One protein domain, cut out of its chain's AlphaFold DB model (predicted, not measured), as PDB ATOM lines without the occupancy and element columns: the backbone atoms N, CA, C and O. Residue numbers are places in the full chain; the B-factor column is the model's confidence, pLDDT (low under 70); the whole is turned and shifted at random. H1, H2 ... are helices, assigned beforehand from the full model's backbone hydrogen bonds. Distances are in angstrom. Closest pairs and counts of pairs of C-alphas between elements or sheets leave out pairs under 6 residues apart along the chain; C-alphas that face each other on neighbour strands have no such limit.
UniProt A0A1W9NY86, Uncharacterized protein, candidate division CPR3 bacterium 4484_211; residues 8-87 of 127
ATOM      1  N   SER A   8     282.469 270.068 262.309       65.56
ATOM      2  CA  SER A   8     281.085 270.196 261.829       65.56
ATOM      3  C   SER A   8     280.395 268.849 261.592       65.56
ATOM      4  O   SER A   8     279.212 268.728 261.898       65.56
ATOM      5  N   LYS A   9     281.126 267.827 261.119       73.88
ATOM      6  CA  LYS A   9     280.595 266.465 260.913       73.88
ATOM      7  C   LYS A   9     280.214 265.778 262.226       73.88
ATOM      8  O   LYS A   9     279.183 265.114 262.298       73.88
ATOM      9  N   MET A  10     281.016 265.972 263.272       77.81
ATOM     10  CA  MET A  10     280.733 265.408 264.591       77.81
ATOM     11  C   MET A  10     279.491 266.055 265.235       77.81
ATOM     12  O   MET A  10     278.616 265.342 265.720       77.81
ATOM     13  N   ARG A  11     279.334 267.387 265.140       77.12
ATOM     14  CA  ARG A  11     278.109 268.092 265.576       77.12
ATOM     15  C   ARG A  11     276.848 267.557 264.895       77.12
ATOM     16  O   ARG A  11     275.853 267.291 265.564       77.12
ATOM     17  N   SER A  12     276.888 267.392 263.570       82.12
ATOM     18  CA  SER A  12     275.744 266.872 262.811       82.12
ATOM     19  C   SER A  12     275.428 265.416 263.155       82.12
ATOM     20  O   SER A  12     274.261 265.032 263.145       82.12
ATOM     21  N   PHE A  13     276.441 264.618 263.511       87.62
ATOM     22  CA  PHE A  13     276.255 263.242 263.963       87.62
ATOM     23  C   PHE A  13     275.591 263.175 265.343       87.62
ATOM     24  O   PHE A  13     274.609 262.458 265.497       87.62
ATOM     25  N   VAL A  14     276.055 263.961 266.324       88.88
ATOM     26  CA  VAL A  14     275.461 263.996 267.675       88.88
ATOM     27  C   VAL A  14     274.021 264.507 267.631       88.88
ATOM     28  O   VAL A  14     273.132 263.894 268.220       88.88
ATOM     29  N   LEU A  15     273.752 265.580 266.880       86.31
ATOM     30  CA  LEU A  15     272.389 266.090 266.703       86.31
ATOM     31  C   LEU A  15     271.483 265.059 266.005       86.31
ATOM     32  O   LEU A  15     270.337 264.862 266.413       86.31
ATOM     33  N   GLY A  16     272.010 264.353 264.999       90.50
ATOM     34  CA  GLY A  16     271.318 263.249 264.334       90.50
ATOM     35  C   GLY A  16     271.048 262.064 265.265       90.50
ATOM     36  O   GLY A  16     269.952 261.510 265.243       90.50
ATOM     37  N   ALA A  17     272.000 261.716 266.133       93.94
ATOM     38  CA  ALA A  17     271.861 260.654 267.122       93.94
ATOM     39  C   ALA A  17     270.826 261.000 268.204       93.94
ATOM     40  O   ALA A  17     270.080 260.121 268.623       93.94
ATOM     41  N   LEU A  18     270.710 262.267 268.617       93.06
ATOM     42  CA  LEU A  18     269.690 262.699 269.581       93.06
ATOM     43  C   LEU A  18     268.272 262.630 268.997       93.06
ATOM     44  O   LEU A  18     267.361 262.090 269.630       93.06
ATOM     45  N   ILE A  19     268.081 263.137 267.776       93.75
ATOM     46  CA  ILE A  19     266.772 263.125 267.104       93.75
ATOM     47  C   ILE A  19     266.393 261.687 266.728       93.75
ATOM     48  O   ILE A  19     265.290 261.229 267.037       93.75
ATOM     49  N   GLY A  20     267.325 260.947 266.125       93.31
ATOM     50  CA  GLY A  20     267.141 259.548 265.742       93.31
ATOM     51  C   GLY A  20     266.967 258.623 266.946       93.31
ATOM     52  O   GLY A  20     266.130 257.728 266.907       93.31
ATOM     53  N   GLY A  21     267.684 258.877 268.042       95.50
ATOM     54  CA  GLY A  21     267.561 258.140 269.297       95.50
ATOM     55  C   GLY A  21     266.214 258.366 269.974       95.50
ATOM     56  O   GLY A  21     265.597 257.409 270.430       95.50
ATOM     57  N   SER A  22     265.703 259.599 269.968       94.69
ATOM     58  CA  SER A  22     264.388 259.914 270.545       94.69
ATOM     59  C   SER A  22     263.251 259.263 269.755       94.69
ATOM     60  O   SER A  22     262.403 258.577 270.324       94.69
ATOM     61  N   VAL A  23     263.254 259.421 268.426       95.50
ATOM     62  CA  VAL A  23     262.248 258.803 267.547       95.50
ATOM     63  C   VAL A  23     262.369 257.279 267.574       95.50
ATOM     64  O   VAL A  23     261.359 256.589 267.664       95.50
ATOM     65  N   GLY A  24     263.595 256.751 267.566       92.69
ATOM     66  CA  GLY A  24     263.887 255.325 267.660       92.69
ATOM     67  C   GLY A  24     263.461 254.716 268.993       92.69
ATOM     68  O   GLY A  24     262.920 253.618 268.996       92.69
ATOM     69  N   ALA A  25     263.613 255.429 270.112       92.69
ATOM     70  CA  ALA A  25     263.151 254.984 271.424       92.69
ATOM     71  C   ALA A  25     261.620 254.945 271.505       92.69
ATOM     72  O   ALA A  25     261.061 253.949 271.959       92.69
ATOM     73  N   VAL A  26     260.934 255.985 271.018       91.38
ATOM     74  CA  VAL A  26     259.463 256.007 270.946       91.38
ATOM     75  C   VAL A  26     258.955 254.909 270.011       91.38
ATOM     76  O   VAL A  26     258.030 254.180 270.364       91.38
ATOM     77  N   ALA A  27     259.589 254.736 268.852       89.88
ATOM     78  CA  ALA A  27     259.261 253.678 267.907       89.88
ATOM     79  C   ALA A  27     259.558 252.287 268.478       89.88
ATOM     80  O   ALA A  27     258.757 251.389 268.278       89.88
ATOM     81  N   ALA A  28     260.644 252.094 269.226       87.12
ATOM     82  CA  ALA A  28     260.958 250.832 269.889       87.12
ATOM     83  C   ALA A  28     259.954 250.519 271.003       87.12
ATOM     84  O   ALA A  28     259.494 249.383 271.104       87.12
ATOM     85  N   LEU A  29     259.545 251.523 271.788       81.62
ATOM     86  CA  LEU A  29     258.462 251.381 272.764       81.62
ATOM     87  C   LEU A  29     257.136 251.009 272.089       81.62
ATOM     88  O   LEU A  29     256.384 250.200 272.626       81.62
ATOM     89  N   LEU A  30     256.849 251.601 270.925       83.94
ATOM     90  CA  LEU A  30     255.605 251.389 270.187       83.94
ATOM     91  C   LEU A  30     255.594 250.064 269.410       83.94
ATOM     92  O   LEU A  30     254.567 249.394 269.341       83.94
ATOM     93  N   TYR A  31     256.733 249.676 268.845       75.69
ATOM     94  CA  TYR A  31     256.924 248.454 268.067       75.69
ATOM     95  C   TYR A  31     257.115 247.230 268.967       75.69
ATOM     96  O   TYR A  31     256.744 246.117 268.595       75.69
ATOM     97  N   ALA A  32     257.654 247.422 270.172       72.38
ATOM     98  CA  ALA A  32     257.873 246.360 271.138       72.38
ATOM     99  C   ALA A  32     257.294 246.674 272.527       72.38
ATOM    100  O   ALA A  32     258.025 246.758 273.514       72.38
ATOM    101  N   PRO A  33     255.964 246.605 272.673       62.75
ATOM    102  CA  PRO A  33     255.357 245.938 273.797       62.75
ATOM    103  C   PRO A  33     254.920 244.553 273.314       62.75
ATOM    104  O   PRO A  33     253.860 244.374 272.712       62.75
ATOM    105  N   GLN A  34     255.726 243.525 273.593       58.66
ATOM    106  CA  GLN A  34     255.185 242.162 273.624       58.66
ATOM    107  C   GLN A  34     253.903 242.163 274.476       58.66
ATOM    108  O   GLN A  34     253.854 242.872 275.484       58.66
ATOM    109  N   LYS A  35     252.884 241.373 274.098       60.53
ATOM    110  CA  LYS A  35     251.618 241.211 274.841       60.53
ATOM    111  C   LYS A  35     251.903 241.225 276.349       60.53
ATOM    112  O   LYS A  35     252.569 240.327 276.860       60.53
ATOM    113  N   GLY A  36     251.448 242.259 277.062       60.84
ATOM    114  CA  GLY A  36     251.947 242.595 278.407       60.84
ATOM    115  C   GLY A  36     251.859 241.477 279.460       60.84
ATOM    116  O   GLY A  36     252.554 241.534 280.473       60.84
ATOM    117  N   ARG A  37     251.057 240.430 279.219       67.75
ATOM    118  CA  ARG A  37     250.983 239.220 280.058       67.75
ATOM    119  C   ARG A  37     252.221 238.335 279.909       67.75
ATOM    120  O   ARG A  37     252.842 237.989 280.913       67.75
ATOM    121  N   ASP A  38     252.626 238.044 278.675       66.06
ATOM    122  CA  ASP A  38     253.786 237.198 278.387       66.06
ATOM    123  C   ASP A  38     255.084 237.904 278.767       66.06
ATOM    124  O   ASP A  38     256.006 237.271 279.280       66.06
ATOM    125  N   LEU A  39     255.137 239.229 278.590       68.06
ATOM    126  CA  LEU A  39     256.274 240.034 279.016       68.06
ATOM    127  C   LEU A  39     256.373 240.085 280.540       68.06
ATOM    128  O   LEU A  39     257.452 239.845 281.050       68.06
ATOM    129  N   ARG A  40     255.286 240.293 281.298       79.12
ATOM    130  CA  ARG A  40     255.346 240.241 282.774       79.12
ATOM    131  C   ARG A  40     255.732 238.857 283.296       79.12
ATOM    132  O   ARG A  40     256.495 238.778 284.254       79.12
ATOM    133  N   LEU A  41     255.259 237.774 282.678       78.06
ATOM    134  CA  LEU A  41     255.633 236.404 283.055       78.06
ATOM    135  C   LEU A  41     257.101 236.095 282.728       78.06
ATOM    136  O   LEU A  41     257.837 235.604 283.588       78.06
ATOM    137  N   LYS A  42     257.554 236.418 281.508       74.50
ATOM    138  CA  LYS A  42     258.952 236.243 281.089       74.50
ATOM    139  C   LYS A  42     259.884 237.181 281.844       74.50
ATOM    140  O   LYS A  42     260.979 236.757 282.177       74.50
ATOM    141  N   LEU A  43     259.456 238.398 282.165       76.31
ATOM    142  CA  LEU A  43     260.207 239.357 282.967       76.31
ATOM    143  C   LEU A  43     260.267 238.894 284.419       76.31
ATOM    144  O   LEU A  43     261.352 238.824 284.942       76.31
ATOM    145  N   LYS A  44     259.192 238.416 285.056       79.19
ATOM    146  CA  LYS A  44     259.306 237.813 286.402       79.19
ATOM    147  C   LYS A  44     260.306 236.650 286.431       79.19
ATOM    148  O   LYS A  44     261.168 236.610 287.307       79.19
ATOM    149  N   LYS A  45     260.250 235.738 285.451       81.69
ATOM    150  CA  LYS A  45     261.190 234.604 285.355       81.69
ATOM    151  C   LYS A  45     262.625 235.052 285.046       81.69
ATOM    152  O   LYS A  45     263.556 234.609 285.715       81.69
ATOM    153  N   LYS A  46     262.814 235.927 284.055       75.50
ATOM    154  CA  LYS A  46     264.132 236.429 283.644       75.50
ATOM    155  C   LYS A  46     264.710 237.408 284.650       75.50
ATOM    156  O   LYS A  46     265.883 237.303 284.920       75.50
ATOM    157  N   SER A  47     263.931 238.289 285.261       75.81
ATOM    158  CA  SER A  47     264.359 239.188 286.337       75.81
ATOM    159  C   SER A  47     264.721 238.424 287.600       75.81
ATOM    160  O   SER A  47     265.669 238.811 288.259       75.81
ATOM    161  N   ALA A  48     264.039 237.326 287.941       78.50
ATOM    162  CA  ALA A  48     264.481 236.477 289.048       78.50
ATOM    163  C   ALA A  48     265.823 235.791 288.736       78.50
ATOM    164  O   ALA A  48     266.704 235.765 289.595       78.50
ATOM    165  N   LYS A  49     266.005 235.286 287.506       79.81
ATOM    166  CA  LYS A  49     267.286 234.719 287.050       79.81
ATOM    167  C   LYS A  49     268.388 235.775 286.985       79.81
ATOM    168  O   LYS A  49     269.401 235.602 287.638       79.81
ATOM    169  N   LEU A  50     268.135 236.903 286.332       74.06
ATOM    170  CA  LEU A  50     269.023 238.057 286.237       74.06
ATOM    171  C   LEU A  50     269.315 238.665 287.596       74.06
ATOM    172  O   LEU A  50     270.409 239.141 287.779       74.06
ATOM    173  N   LYS A  51     268.402 238.665 288.570       76.44
ATOM    174  CA  LYS A  51     268.701 239.160 289.922       76.44
ATOM    175  C   LYS A  51     269.623 238.197 290.664       76.44
ATOM    176  O   LYS A  51     270.499 238.648 291.386       76.44
ATOM    177  N   LYS A  52     269.460 236.882 290.475       79.00
ATOM    178  CA  LYS A  52     270.382 235.875 291.023       79.00
ATOM    179  C   LYS A  52     271.746 235.926 290.330       79.00
ATOM    180  O   LYS A  52     272.760 235.930 291.015       79.00
ATOM    181  N   GLU A  53     271.763 236.015 289.005       74.19
ATOM    182  CA  GLU A  53     272.974 236.171 288.195       74.19
ATOM    183  C   GLU A  53     273.629 237.525 288.419       74.19
ATOM    184  O   GLU A  53     274.837 237.566 288.499       74.19
ATOM    185  N   ALA A  54     272.878 238.606 288.612       71.75
ATOM    186  CA  ALA A  54     273.406 239.926 288.934       71.75
ATOM    187  C   ALA A  54     273.869 240.019 290.379       71.75
ATOM    188  O   ALA A  54     274.764 240.800 290.638       71.75
ATOM    189  N   LYS A  55     273.300 239.250 291.317       73.69
ATOM    190  CA  LYS A  55     273.818 239.159 292.688       73.69
ATOM    191  C   LYS A  55     275.125 238.364 292.716       73.69
ATOM    192  O   LYS A  55     276.099 238.855 293.264       73.69
ATOM    193  N   LYS A  56     275.171 237.209 292.041       72.81
ATOM    194  CA  LYS A  56     276.405 236.425 291.852       72.81
ATOM    195  C   LYS A  56     277.455 237.192 291.057       72.81
ATOM    196  O   LYS A  56     278.621 237.201 291.420       72.81
ATOM    197  N   ALA A  57     277.033 237.859 289.987       63.84
ATOM    198  CA  ALA A  57     277.891 238.735 289.223       63.84
ATOM    199  C   ALA A  57     278.317 239.884 290.109       63.84
ATOM    200  O   ALA A  57     279.498 240.112 290.110       63.84
ATOM    201  N   MET A  58     277.451 240.553 290.887       62.12
ATOM    202  CA  MET A  58     277.828 241.652 291.795       62.12
ATOM    203  C   MET A  58     278.877 241.238 292.818       62.12
ATOM    204  O   MET A  58     279.808 242.003 293.053       62.12
ATOM    205  N   GLU A  59     278.720 240.053 293.403       65.69
ATOM    206  CA  GLU A  59     279.703 239.448 294.303       65.69
ATOM    207  C   GLU A  59     281.027 239.181 293.562       65.69
ATOM    208  O   GLU A  59     282.083 239.495 294.096       65.69
ATOM    209  N   ASN A  60     280.973 238.785 292.285       59.91
ATOM    210  CA  ASN A  60     282.122 238.723 291.367       59.91
ATOM    211  C   ASN A  60     282.451 240.069 290.652       59.91
ATOM    212  O   ASN A  60     283.320 240.107 289.788       59.91
ATOM    213  N   SER A  61     281.740 241.178 290.923       54.28
ATOM    214  CA  SER A  61     281.776 242.429 290.122       54.28
ATOM    215  C   SER A  61     282.484 243.550 290.848       54.28
ATOM    216  O   SER A  61     282.365 244.704 290.430       54.28
ATOM    217  N   GLN A  62     283.231 243.267 291.910       57.00
ATOM    218  CA  GLN A  62     284.271 244.220 292.277       57.00
ATOM    219  C   GLN A  62     285.195 244.450 291.061       57.00
ATOM    220  O   GLN A  62     285.445 245.602 290.721       57.00
ATOM    221  N   ASP A  63     285.472 243.408 290.265       58.34
ATOM    222  CA  ASP A  63     286.266 243.497 289.029       58.34
ATOM    223  C   ASP A  63     285.490 244.019 287.802       58.34
ATOM    224  O   ASP A  63     286.006 244.800 286.998       58.34
ATOM    225  N   LEU A  64     284.212 243.651 287.643       55.75
ATOM    226  CA  LEU A  64     283.375 244.165 286.546       55.75
ATOM    227  C   LEU A  64     283.004 245.635 286.735       55.75
ATOM    228  O   LEU A  64     282.909 246.348 285.743       55.75
ATOM    229  N   LYS A  65     282.807 246.119 287.972       58.88
ATOM    230  CA  LYS A  65     282.569 247.549 288.224       58.88
ATOM    231  C   LYS A  65     283.772 248.394 287.841       58.88
ATOM    232  O   LYS A  65     283.545 249.502 287.374       58.88
ATOM    233  N   VAL A  66     284.995 247.902 288.037       62.94
ATOM    234  CA  VAL A  66     286.215 248.607 287.616       62.94
ATOM    235  C   VAL A  66     286.214 248.742 286.093       62.94
ATOM    236  O   VAL A  66     286.135 249.855 285.594       62.94
ATOM    237  N   ASN A  67     286.051 247.642 285.352       66.19
ATOM    238  CA  ASN A  67     286.018 247.682 283.884       66.19
ATOM    239  C   ASN A  67     284.824 248.458 283.298       66.19
ATOM    240  O   ASN A  67     284.957 249.126 282.271       66.19
ATOM    241  N   LEU A  68     283.646 248.386 283.927       71.88
ATOM    242  CA  LEU A  68     282.489 249.178 283.511       71.88
ATOM    243  C   LEU A  68     282.719 250.657 283.778       71.88
ATOM    244  O   LEU A  68     282.351 251.454 282.929       71.88
ATOM    245  N   LYS A  69     283.300 251.022 284.926       76.06
ATOM    246  CA  LYS A  69     283.671 252.407 285.222       76.06
ATOM    247  C   LYS A  69     284.717 252.896 284.237       76.06
ATOM    248  O   LYS A  69     284.464 253.912 283.622       76.06
ATOM    249  N   ASP A  70     285.773 252.134 283.978       79.25
ATOM    250  CA  ASP A  70     286.824 252.515 283.030       79.25
ATOM    251  C   ASP A  70     286.276 252.674 281.607       79.25
ATOM    252  O   ASP A  70     286.658 253.579 280.868       79.25
ATOM    253  N   THR A  71     285.338 251.810 281.211       79.31
ATOM    254  CA  THR A  71     284.657 251.910 279.914       79.31
ATOM    255  C   THR A  71     283.698 253.098 279.889       79.31
ATOM    256  O   THR A  71     283.674 253.833 278.909       79.31
ATOM    257  N   TRP A  72     282.941 253.330 280.964       78.81
ATOM    258  CA  TRP A  72     282.073 254.500 281.113       78.81
ATOM    259  C   TRP A  72     282.858 255.803 281.136       78.81
ATOM    260  O   TRP A  72     282.406 256.788 280.568       78.81
ATOM    261  N   GLU A  73     284.034 255.801 281.744       83.62
ATOM    262  CA  GLU A  73     284.917 256.945 281.869       83.62
ATOM    263  C   GLU A  73     285.546 257.255 280.511       83.62
ATOM    264  O   GLU A  73     285.398 258.375 280.034       83.62
ATOM    265  N   LYS A  74     286.062 256.248 279.792       83.50
ATOM    266  CA  LYS A  74     286.508 256.389 278.390       83.50
ATOM    267  C   LYS A  74     285.392 256.866 277.463       83.50
ATOM    268  O   LYS A  74     285.615 257.736 276.622       83.50
ATOM    269  N   ILE A  75     284.183 256.323 277.612       83.38
ATOM    270  CA  ILE A  75     283.004 256.757 276.855       83.38
ATOM    271  C   ILE A  75     282.667 258.203 277.201       83.38
ATOM    272  O   ILE A  75     282.417 258.980 276.289       83.38
ATOM    273  N   SER A  76     282.683 258.579 278.480       80.94
ATOM    274  CA  SER A  76     282.381 259.940 278.923       80.94
ATOM    275  C   SER A  76     283.420 260.938 278.429       80.94
ATOM    276  O   SER A  76     283.031 261.965 277.891       80.94
ATOM    277  N   GLN A  77     284.709 260.598 278.479       82.44
ATOM    278  CA  GLN A  77     285.804 261.404 277.946       82.44
ATOM    279  C   GLN A  77     285.667 261.575 276.433       82.44
ATOM    280  O   GLN A  77     285.739 262.692 275.933       82.44
ATOM    281  N   THR A  78     285.366 260.493 275.707       78.38
ATOM    282  CA  THR A  78     285.141 260.550 274.255       78.38
ATOM    283  C   THR A  78     283.885 261.359 273.922       78.38
ATOM    284  O   THR A  78     283.899 262.162 272.994       78.38
ATOM    285  N   LEU A  79     282.796 261.196 274.684       78.31
ATOM    286  CA  LEU A  79     281.568 261.983 274.531       78.31
ATOM    287  C   LEU A  79     281.825 263.460 274.802       78.31
ATOM    288  O   LEU A  79     281.300 264.312 274.094       78.31
ATOM    289  N   GLU A  80     282.595 263.761 275.837       75.31
ATOM    290  CA  GLU A  80     282.885 265.115 276.265       75.31
ATOM    291  C   GLU A  80     283.841 265.801 275.288       75.31
ATOM    292  O   GLU A  80     283.610 266.950 274.935       75.31
ATOM    293  N   GLU A  81     284.839 265.100 274.750       73.38
ATOM    294  CA  GLU A  81     285.707 265.597 273.679       73.38
ATOM    295  C   GLU A  81     284.911 265.859 272.392       73.38
ATOM    296  O   GLU A  81     285.070 266.897 271.743       73.38
ATOM    297  N   VAL A  82     283.970 264.971 272.070       69.00
ATOM    298  CA  VAL A  82     283.026 265.117 270.957       69.00
ATOM    299  C   VAL A  82     282.073 266.301 271.164       69.00
ATOM    300  O   VAL A  82     281.841 267.072 270.229       69.00
ATOM    301  N   MET A  83     281.552 266.491 272.378       66.56
ATOM    302  CA  MET A  83     280.660 267.601 272.724       66.56
ATOM    303  C   MET A  83     281.403 268.942 272.808       66.56
ATOM    304  O   MET A  83     280.901 269.940 272.290       66.56
ATOM    305  N   LYS A  84     282.616 268.978 273.375       66.38
ATOM    306  CA  LYS A  84     283.470 270.176 273.488       66.38
ATOM    307  C   LYS A  84     283.974 270.641 272.124       66.38
ATOM    308  O   LYS A  84     283.824 271.815 271.796       66.38
ATOM    309  N   SER A  85     284.427 269.722 271.265       60.09
ATOM    310  CA  SER A  85     284.745 270.011 269.850       60.09
ATOM    311  C   SER A  85     283.527 270.521 269.064       60.09
ATOM    312  O   SER A  85     283.646 271.149 268.004       60.09
ATOM    313  N   GLY A  86     282.335 270.239 269.592       57.25
ATOM    314  CA  GLY A  86     281.047 270.648 269.078       57.25
ATOM    315  C   GLY A  86     280.597 272.055 269.473       57.25
ATOM    316  O   GLY A  86     279.746 272.584 268.767       57.25
ATOM    317  N   ASN A  87     281.159 272.712 270.491       48.12
ATOM    318  CA  ASN A  87     280.438 273.812 271.152       48.12
ATOM    319  C   ASN A  87     280.853 275.257 270.828       48.12
ATOM    320  O   ASN A  87     280.320 276.183 271.439       48.12
TER     321      ASN A  87
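AT A GLANCE: This is residues 8 to 87 of the 127 residues of an uncharacterized protein of candidate division CPR3 bacterium 4484_211 (UniProt A0A1W9NY86). Three long helices make the sides of a flat, open triangle with a hollow middle: H1 runs out along one side, H2 makes the second side, and H3 comes back so that its far end is near the start of H1. The corners between H1 and H2 and between H2 and H3 are tight links, and the third corner is where the two ends of the printed part come together, the C-alphas of Ser 8 and Asn 87 being 10.0 A apart. The printed part has 80 residues with three named helices, in the order H1, H2, H3, and no named strand; the class is all helix. The whole is extended, with a radius of gyration of the C-alphas of 18.4 A, and spans 47 by 37 by 12 A.

HOW THE PARTS SIT: H1, residues 8 to 31, is joined by a tight link of 4 residues to H2, residues 36 to 59. H1 and H2 are apart, with no C-alpha of the one within 8 A of the other. H2 has a kink of 28 degrees near residue 47. A tight link of 2 residues joins H2 to H3, residues 62 to 84, and these two helices meet only through their link. H1 and H3 only just touch, and only at their ends, with 3 pairs of C-alphas within 8 A. The closest C-alphas of the two are those of Met 10 and Val 82, 6.8 A apart. H1 touches H3 with residues 10 to 11 alone, and H3 touches H1 with residues 82 to 83 alone. The lines of H1 and H3 stand at a steep tilt of 55 degrees and run opposite ways, with their centres 21.0 A apart. Every pair of O i and N i+4 is within hydrogen-bond range in H1 and H2, and 18 of 19 are in H3.

IN THESE COORDINATES: H1 begins at C-alpha 8, at (281.085, 270.196, 261.829), and measures 33.1 A from first to last C-alpha. H2 begins at C-alpha 36, at (251.947, 242.595, 278.407), and measures 32.1 A. H3 also measures 32.1 A and ends at C-alpha 84, at (283.470, 270.176, 273.488).

THE WHOLE: The two C-alphas farthest apart are those of Ser 8 and Leu 41, at 47.3 A, and the outline is flat. Residues 15 to 78 stand free. The printed part has no cut, and both links are tight. The mean pLDDT of the printed part is 75.5; it is under 70 at residue 8 and in residues 33 to 39, 57 to 67 and 82 to 87.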